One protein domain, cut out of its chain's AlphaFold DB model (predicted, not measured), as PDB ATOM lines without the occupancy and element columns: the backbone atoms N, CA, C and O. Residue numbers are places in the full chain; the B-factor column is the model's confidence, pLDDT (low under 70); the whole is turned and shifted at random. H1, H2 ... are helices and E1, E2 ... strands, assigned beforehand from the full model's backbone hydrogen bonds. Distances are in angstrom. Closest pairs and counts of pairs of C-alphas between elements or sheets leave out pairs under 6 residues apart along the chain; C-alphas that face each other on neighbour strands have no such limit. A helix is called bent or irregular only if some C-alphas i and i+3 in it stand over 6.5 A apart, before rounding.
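This is residues 93 to 155 of the 207 residues of an uncharacterized protein of Teladorsagia circumcincta (UniProt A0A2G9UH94). A short helix, H1, and one long straight helix, H2, make a narrow V, meeting where H1 ends and H2 begins, with a narrow loop, residues 108 to 122, reaching out beyond the closed end. Most of H2 runs on as a free arm: residues 134 to 155, of which 134 to 152 belong to H2, stick out from the rest. The printed part has 63 residues, with two named helices and one named strand in the order H1, E1, H2, and its class is mostly helix. E1 pairs with no named strand. The whole is extended, with a radius of gyration of the C-alphas of 18.7 A, and is a rod spanning 65 by 21 by 10 A.

The printed part begins with H1, residues 93 to 102. A tight link of 2 residues joins it to E1, residues 105 to 107, and H1 and E1 meet only through their link. After E1 comes a long link of 15 residues, 108 to 122, leading to H2, residues 123 to 152. In this link residues 110 to 111 pair with residues 114 to 115, antiparallel. Farther on, residues 120 to 121 pair with residues 105 to 107 of E1, also antiparallel. E1 and H2 are apart. H1 and H2 touch, with 4 pairs of C-alphas within 8 A; the closest C-alphas are those of Phe 101 and Leu 126, at 6.9 A. H2 touches H1 with residues 126 to 130 alone. The two helices run opposite ways at a shallow tilt of 31 degrees. In H1 and H2 every O i to N i+4 pair is within hydrogen-bond range.

H1 begins at C-alpha 93, at (123.012, 59.393, 108.145), and measures 14.1 A from first to last C-alpha over its 10 residues. E1 has 3 residues, Cys 105 to Met 107, and measures 5.8 A. H2 has 30 residues and measures 42.5 A, from C-alpha 123 at (141.041, 68.735, 111.230) to C-alpha 152 at (119.979, 48.488, 80.430). Neither helix is bent.

The two C-alphas farthest apart are those of Cys 112, in the long link from E1 to H2, and Gly 154, at 65.1 A. Without the stretch that stands free, the body has 41 residues and spans 36 by 22 by 10 A. The printed part has no cut. The mean pLDDT of the printed part is 89.0, and the model's confidence is under 70 at residues 153 to 155.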
ATOM      1  N   SER A  93     122.014  58.386 108.538       94.81
ATOM      2  CA  SER A  93     123.012  59.393 108.145       94.81
ATOM      3  C   SER A  93     123.488  60.278 109.317       94.81
ATOM      4  O   SER A  93     124.693  60.272 109.580       94.81
ATOM      5  N   PRO A  94     122.625  60.959 110.104       94.50
ATOM      6  CA  PRO A  94     123.065  61.758 111.253       94.50
ATOM      7  C   PRO A  94     123.851  60.967 112.306       94.50
ATOM      8  O   PRO A  94     124.821  61.480 112.860       94.50
ATOM      9  N   VAL A  95     123.466  59.712 112.565       95.81
ATOM     10  CA  VAL A  95     124.141  58.841 113.543       95.81
ATOM     11  C   VAL A  95     125.530  58.441 113.040       95.81
ATOM     12  O   VAL A  95     126.510  58.517 113.782       95.81
ATOM     13  N   PHE A  96     125.622  58.055 111.767       95.44
ATOM     14  CA  PHE A  96     126.868  57.669 111.114       95.44
ATOM     15  C   PHE A  96     127.854  58.840 111.013       95.44
ATOM     16  O   PHE A  96     128.999  58.717 111.449       95.44
ATOM     17  N   TRP A  97     127.408  60.002 110.521       93.94
ATOM     18  CA  TRP A  97     128.249  61.198 110.469       93.94
ATOM     19  C   TRP A  97     128.647  61.666 111.869       93.94
ATOM     20  O   TRP A  97     129.828  61.925 112.085       93.94
ATOM     21  N   GLY A  98     127.724  61.675 112.838       93.69
ATOM     22  CA  GLY A  98     128.025  61.995 114.237       93.69
ATOM     23  C   GLY A  98     129.194  61.171 114.785       93.69
ATOM     24  O   GLY A  98     130.147  61.736 115.315       93.69
ATOM     25  N   LYS A  99     129.209  59.855 114.536       93.69
ATOM     26  CA  LYS A  99     130.326  58.980 114.936       93.69
ATOM     27  C   LYS A  99     131.660  59.343 114.276       93.69
ATOM     28  O   LYS A  99     132.696  59.214 114.921       93.69
ATOM     29  N   ILE A 100     131.669  59.822 113.032       94.50
ATOM     30  CA  ILE A 100     132.900  60.255 112.341       94.50
ATOM     31  C   ILE A 100     133.471  61.536 112.972       94.50
ATOM     32  O   ILE A 100     134.693  61.654 113.124       94.50
ATOM     33  N   PHE A 101     132.608  62.470 113.386       92.75
ATOM     34  CA  PHE A 101     133.018  63.650 114.153       92.75
ATOM     35  C   PHE A 101     133.506  63.261 115.560       92.75
ATOM     36  O   PHE A 101     134.613  63.654 115.926       92.75
ATOM     37  N   ASP A 102     132.767  62.417 116.295       93.12
ATOM     38  CA  ASP A 102     133.153  61.900 117.623       93.12
ATOM     39  C   ASP A 102     134.555  61.262 117.605       93.12
ATOM     40  O   ASP A 102     135.394  61.553 118.457       93.12
ATOM     41  N   LEU A 103     134.838  60.414 116.605       92.31
ATOM     42  CA  LEU A 103     136.132  59.738 116.422       92.31
ATOM     43  C   LEU A 103     137.293  60.699 116.134       92.31
ATOM     44  O   LEU A 103     138.453  60.286 116.177       92.31
ATOM     45  N   SER A 104     137.000  61.940 115.744       93.75
ATOM     46  CA  SER A 104     137.987  62.970 115.397       93.75
ATOM     47  C   SER A 104     138.155  64.004 116.521       93.75
ATOM     48  O   SER A 104     138.864  64.990 116.348       93.75
ATOM     49  N   CYS A 105     137.504  63.797 117.670       93.06
ATOM     50  CA  CYS A 105     137.647  64.638 118.852       93.06
ATOM     51  C   CYS A 105     139.023  64.459 119.517       93.06
ATOM     52  O   CYS A 105     139.423  63.336 119.818       93.06
ATOM     53  N   LEU A 106     139.710  65.568 119.811       91.44
ATOM     54  CA  LEU A 106     140.972  65.567 120.565       91.44
ATOM     55  C   LEU A 106     140.759  65.751 122.074       91.44
ATOM     56  O   LEU A 106     141.507  65.197 122.875       91.44
ATOM     57  N   MET A 107     139.747  66.525 122.475       88.88
ATOM     58  CA  MET A 107     139.457  66.809 123.883       88.88
ATOM     59  C   MET A 107     137.954  66.956 124.115       88.88
ATOM     60  O   MET A 107     137.334  67.892 123.620       88.88
ATOM     61  N   TRP A 108     137.380  66.076 124.932       90.88
ATOM     62  CA  TRP A 108     135.994  66.191 125.388       90.88
ATOM     63  C   TRP A 108     135.878  67.198 126.536       90.88
ATOM     64  O   TRP A 108     136.607  67.093 127.526       90.88
ATOM     65  N   GLN A 109     134.938  68.144 126.452       88.25
ATOM     66  CA  GLN A 109     134.584  68.957 127.618       88.25
ATOM     67  C   GLN A 109     133.773  68.123 128.609       88.25
ATOM     68  O   GLN A 109     132.886  67.368 128.218       88.25
ATOM     69  N   ASN A 110     134.046  68.296 129.901       89.44
ATOM     70  CA  ASN A 110     133.270  67.687 130.976       89.44
ATOM     71  C   ASN A 110     132.577  68.790 131.776       89.44
ATOM     72  O   ASN A 110     133.243  69.644 132.360       89.44
ATOM     73  N   ILE A 111     131.246  68.776 131.804       88.00
ATOM     74  CA  ILE A 111     130.422  69.755 132.524       88.00
ATOM     75  C   ILE A 111     129.654  68.996 133.602       88.00
ATOM     76  O   ILE A 111     128.935  68.046 133.299       88.00
ATOM     77  N   CYS A 112     129.827  69.384 134.869       85.38
ATOM     78  CA  CYS A 112     129.197  68.725 136.023       85.38
ATOM     79  C   CYS A 112     129.368  67.188 136.013       85.38
ATOM     80  O   CYS A 112     128.403  66.442 136.186       85.38
ATOM     81  N   SER A 113     130.598  66.727 135.762       85.81
ATOM     82  CA  SER A 113     130.980  65.305 135.671       85.81
ATOM     83  C   SER A 113     130.269  64.493 134.576       85.81
ATOM     84  O   SER A 113     130.244  63.265 134.640       85.81
ATOM     85  N   LYS A 114     129.707  65.155 133.556       87.62
ATOM     86  CA  LYS A 114     129.156  64.526 132.348       87.62
ATOM     87  C   LYS A 114     129.952  64.948 131.118       87.62
ATOM     88  O   LYS A 114     130.290  66.125 130.980       87.62
ATOM     89  N   THR A 115     130.189  64.005 130.209       86.25
ATOM     90  CA  THR A 115     130.771  64.281 128.891       86.25
ATOM     91  C   THR A 115     129.834  65.196 128.102       86.25
ATOM     92  O   THR A 115     128.666  64.864 127.891       86.25
ATOM     93  N   GLY A 116     130.334  66.365 127.714       86.56
ATOM     94  CA  GLY A 116     129.647  67.349 126.883       86.56
ATOM     95  C   GLY A 116     130.079  67.259 125.420       86.56
ATOM     96  O   GLY A 116     130.473  66.202 124.934       86.56
ATOM     97  N   ALA A 117     130.016  68.386 124.711       86.94
ATOM     98  CA  ALA A 117     130.502  68.480 123.339       86.94
ATOM     99  C   ALA A 117     132.042  68.477 123.268       86.94
ATOM    100  O   ALA A 117     132.738  68.806 124.232       86.94
ATOM    101  N   CYS A 118     132.575  68.155 122.091       90.62
ATOM    102  CA  CYS A 118     133.987  68.336 121.788       90.62
ATOM    103  C   CYS A 118     134.213  69.708 121.117       90.62
ATOM    104  O   CYS A 118     133.628  69.954 120.060       90.62
ATOM    105  N   PRO A 119     135.007  70.627 121.701       86.44
ATOM    106  CA  PRO A 119     135.339  71.915 121.082       86.44
ATOM    107  C   PRO A 119     136.526  71.851 120.108       86.44
ATOM    108  O   PRO A 119     136.653  72.733 119.263       86.44
ATOM    109  N   ILE A 120     137.414  70.856 120.238       89.38
ATOM    110  CA  ILE A 120     138.673  70.768 119.484       89.38
ATOM    111  C   ILE A 120     138.741  69.411 118.779       89.38
ATOM    112  O   ILE A 120     138.842  68.367 119.426       89.38
ATOM    113  N   TYR A 121     138.716  69.446 117.448       92.25
ATOM    114  CA  TYR A 121     138.806  68.275 116.576       92.25
ATOM    115  C   TYR A 121     140.126  68.270 115.807       92.25
ATOM    116  O   TYR A 121     140.654  69.325 115.454       92.25
ATOM    117  N   ASP A 122     140.612  67.077 115.486       93.19
ATOM    118  CA  ASP A 122     141.689  66.861 114.525       93.19
ATOM    119  C   ASP A 122     141.159  67.136 113.108       93.19
ATOM    120  O   ASP A 122     140.401  66.345 112.536       93.19
ATOM    121  N   THR A 123     141.526  68.287 112.544       88.06
ATOM    122  CA  THR A 123     141.041  68.735 111.230       88.06
ATOM    123  C   THR A 123     141.613  67.933 110.064       88.06
ATOM    124  O   THR A 123     140.996  67.903 108.995       88.06
ATOM    125  N   ASP A 124     142.761  67.277 110.238       89.12
ATOM    126  CA  ASP A 124     143.396  66.468 109.196       89.12
ATOM    127  C   ASP A 124     142.763  65.082 109.125       89.12
ATOM    128  O   ASP A 124     142.298  64.673 108.056       89.12
ATOM    129  N   GLN A 125     142.621  64.397 110.262       91.62
ATOM    130  CA  GLN A 125     141.901  63.126 110.311       91.62
ATOM    131  C   GLN A 125     140.432  63.286 109.924       91.62
ATOM    132  O   GLN A 125     139.913  62.457 109.174       91.62
ATOM    133  N   LEU A 126     139.764  64.355 110.370       92.50
ATOM    134  CA  LEU A 126     138.384  64.633 109.979       92.50
ATOM    135  C   LEU A 126     138.266  64.833 108.459       92.50
ATOM    136  O   LEU A 126     137.433  64.186 107.827       92.50
ATOM    137  N   ARG A 127     139.130  65.663 107.851       90.12
ATOM    138  CA  ARG A 127     139.143  65.897 106.394       90.12
ATOM    139  C   ARG A 127     139.334  64.597 105.618       90.12
ATOM    140  O   ARG A 127     138.528  64.299 104.734       90.12
ATOM    141  N   ILE A 128     140.344  63.805 105.981       90.62
ATOM    142  CA  ILE A 128     140.661  62.531 105.320       90.62
ATOM    143  C   ILE A 128     139.488  61.552 105.434       90.62
ATOM    144  O   ILE A 128     139.068  60.996 104.422       90.62
ATOM    145  N   ARG A 129     138.910  61.372 106.629       93.69
ATOM    146  CA  ARG A 129     137.776  60.455 106.846       93.69
ATOM    147  C   ARG A 129     136.544  60.877 106.050       93.69
ATOM    148  O   ARG A 129     135.973  60.048 105.348       93.69
ATOM    149  N   LEU A 130     136.169  62.158 106.099       92.12
ATOM    150  CA  LEU A 130     135.029  62.684 105.339       92.12
ATOM    151  C   LEU A 130     135.218  62.484 103.827       92.12
ATOM    152  O   LEU A 130     134.305  62.003 103.159       92.12
ATOM    153  N   HIS A 131     136.397  62.811 103.285       90.56
ATOM    154  CA  HIS A 131     136.665  62.707 101.845       90.56
ATOM    155  C   HIS A 131     136.803  61.255 101.374       90.56
ATOM    156  O   HIS A 131     136.271  60.913 100.323       90.56
ATOM    157  N   ALA A 132     137.449  60.382 102.153       92.06
ATOM    158  CA  ALA A 132     137.566  58.960 101.830       92.06
ATOM    159  C   ALA A 132     136.198  58.263 101.821       92.06
ATOM    160  O   ALA A 132     135.904  57.493 100.908       92.06
ATOM    161  N   ILE A 133     135.333  58.569 102.794       93.62
ATOM    162  CA  ILE A 133     133.979  58.006 102.876       93.62
ATOM    163  C   ILE A 133     133.096  58.553 101.748       93.62
ATOM    164  O   ILE A 133     132.449  57.773 101.055       93.62
ATOM    165  N   TYR A 134     133.106  59.868 101.505       91.06
ATOM    166  CA  TYR A 134     132.357  60.472 100.398       91.06
ATOM    167  C   TYR A 134     132.815  59.943  99.030       91.06
ATOM    168  O   TYR A 134     131.987  59.560  98.202       91.06
ATOM    169  N   GLY A 135     134.131  59.857  98.812       91.12
ATOM    170  CA  GLY A 135     134.728  59.281  97.610       91.12
ATOM    171  C   GLY A 135     134.359  57.808  97.433       91.12
ATOM    172  O   GLY A 135     133.925  57.423  96.353       91.12
ATOM    173  N   GLY A 136     134.430  57.001  98.496       92.69
ATOM    174  CA  GLY A 136     134.010  55.595  98.480       92.69
ATOM    175  C   GLY A 136     132.529  55.415  98.133       92.69
ATOM    176  O   GLY A 136     132.198  54.615  97.259       92.69
ATOM    177  N   LEU A 137     131.641  56.212  98.739       91.38
ATOM    178  CA  LEU A 137     130.211  56.231  98.410       91.38
ATOM    179  C   LEU A 137     129.961  56.643  96.952       91.38
ATOM    180  O   LEU A 137     129.082  56.080  96.296       91.38
ATOM    181  N   ARG A 138     130.740  57.588  96.408       89.31
ATOM    182  CA  ARG A 138     130.642  57.969  94.992       89.31
ATOM    183  C   ARG A 138     131.199  56.926  94.038       89.31
ATOM    184  O   ARG A 138     130.556  56.683  93.024       89.31
ATOM    185  N   LEU A 139     132.301  56.258  94.362       91.12
ATOM    186  CA  LEU A 139     132.794  55.128  93.572       91.12
ATOM    187  C   LEU A 139     131.773  53.983  93.555       91.12
ATOM    188  O   LEU A 139     131.491  53.449  92.488       91.12
ATOM    189  N   PHE A 140     131.151  53.663  94.693       92.38
ATOM    190  CA  PHE A 140     130.076  52.668  94.753       92.38
ATOM    191  C   PHE A 140     128.855  53.068  93.906       92.38
ATOM    192  O   PHE A 140     128.365  52.250  93.131       92.38
ATOM    193  N   SER A 141     128.416  54.334  93.986       89.50
ATOM    194  CA  SER A 141     127.363  54.882  93.113       89.50
ATOM    195  C   SER A 141     127.720  54.695  91.639       89.50
ATOM    196  O   SER A 141     126.962  54.068  90.915       89.50
ATOM    197  N   LEU A 142     128.907  55.145  91.215       89.38
ATOM    198  CA  LEU A 142     129.351  55.056  89.823       89.38
ATOM    199  C   LEU A 142     129.450  53.608  89.327       89.38
ATOM    200  O   LEU A 142     129.095  53.338  88.186       89.38
ATOM    201  N   LEU A 143     129.890  52.666  90.167       92.00
ATOM    202  CA  LEU A 143     129.897  51.241  89.822       92.00
ATOM    203  C   LEU A 143     128.474  50.695  89.635       92.00
ATOM    204  O   LEU A 143     128.235  49.959  88.680       92.00
ATOM    205  N   SER A 144     127.528  51.087  90.495       89.31
ATOM    206  CA  SER A 144     126.108  50.742  90.346       89.31
ATOM    207  C   SER A 144     125.494  51.372  89.091       89.31
ATOM    208  O   SER A 144     124.772  50.699  88.359       89.31
ATOM    209  N   ASP A 145     125.807  52.635  88.803       86.94
ATOM    210  CA  ASP A 145     125.330  53.354  87.620       86.94
ATOM    211  C   ASP A 145     125.871  52.697  86.333       86.94
ATOM    212  O   ASP A 145     125.112  52.411  85.408       86.94
ATOM    213  N   ILE A 146     127.166  52.354  86.293       88.25
ATOM    214  CA  ILE A 146     127.798  51.610  85.187       88.25
ATOM    215  C   ILE A 146     127.181  50.215  85.028       88.25
ATOM    216  O   ILE A 146     126.952  49.780  83.900       88.25
ATOM    217  N   TRP A 147     126.892  49.517  86.131       89.44
ATOM    218  CA  TRP A 147     126.238  48.205  86.115       89.44
ATOM    219  C   TRP A 147     124.831  48.279  85.514       89.44
ATOM    220  O   TRP A 147     124.505  47.511  84.605       89.44
ATOM    221  N   VAL A 148     124.023  49.251  85.954       86.00
ATOM    222  CA  VAL A 148     122.690  49.510  85.394       86.00
ATOM    223  C   VAL A 148     122.794  49.869  83.915       86.00
ATOM    224  O   VAL A 148     122.084  49.271  83.119       86.00
ATOM    225  N   ILE A 149     123.710  50.753  83.506       82.00
ATOM    226  CA  ILE A 149     123.911  51.112  82.090       82.00
ATOM    227  C   ILE A 149     124.345  49.898  81.255       82.00
ATOM    228  O   ILE A 149     123.896  49.748  80.120       82.00
ATOM    229  N   TYR A 150     125.205  49.022  81.779       85.69
ATOM    230  CA  TYR A 150     125.636  47.816  81.068       85.69
ATOM    231  C   TYR A 150     124.461  46.868  80.796       85.69
ATOM    232  O   TYR A 150     124.326  46.383  79.675       85.69
ATOM    233  N   TRP A 151     123.594  46.655  81.790       84.12
ATOM    234  CA  TRP A 151     122.429  45.772  81.671       84.12
ATOM    235  C   TRP A 151     121.272  46.420  80.888       84.12
ATOM    236  O   TRP A 151     120.625  45.773  80.069       84.12
ATOM    237  N   ALA A 152     121.055  47.726  81.064       75.75
ATOM    238  CA  ALA A 152     119.979  48.488  80.430       75.75
ATOM    239  C   ALA A 152     120.208  48.791  78.938       75.75
ATOM    240  O   ALA A 152     119.295  49.284  78.279       75.75
ATOM    241  N   LYS A 153     121.373  48.451  78.366       68.06
ATOM    242  CA  LYS A 153     121.648  48.553  76.916       68.06
ATOM    243  C   LYS A 153     120.670  47.775  76.024       68.06
ATOM    244  O   LYS A 153     120.640  48.028  74.825       68.06
ATOM    245  N   GLY A 154     119.891  46.848  76.587       66.19
ATOM    246  CA  GLY A 154     118.803  46.162  75.885       66.19
ATOM    247  C   GLY A 154     117.481  46.942  75.800       66.19
ATOM    248  O   GLY A 154     116.604  46.527  75.049       66.19
ATOM    249  N   LEU A 155     117.306  48.045  76.540       65.06
ATOM    250  CA  LEU A 155     116.070  48.834  76.512       65.06
ATOM    251  C   LEU A 155     116.147  49.959  75.472       65.06
ATOM    252  O   LEU A 155     116.888  50.929  75.644       65.06
TER     253      LEU A 155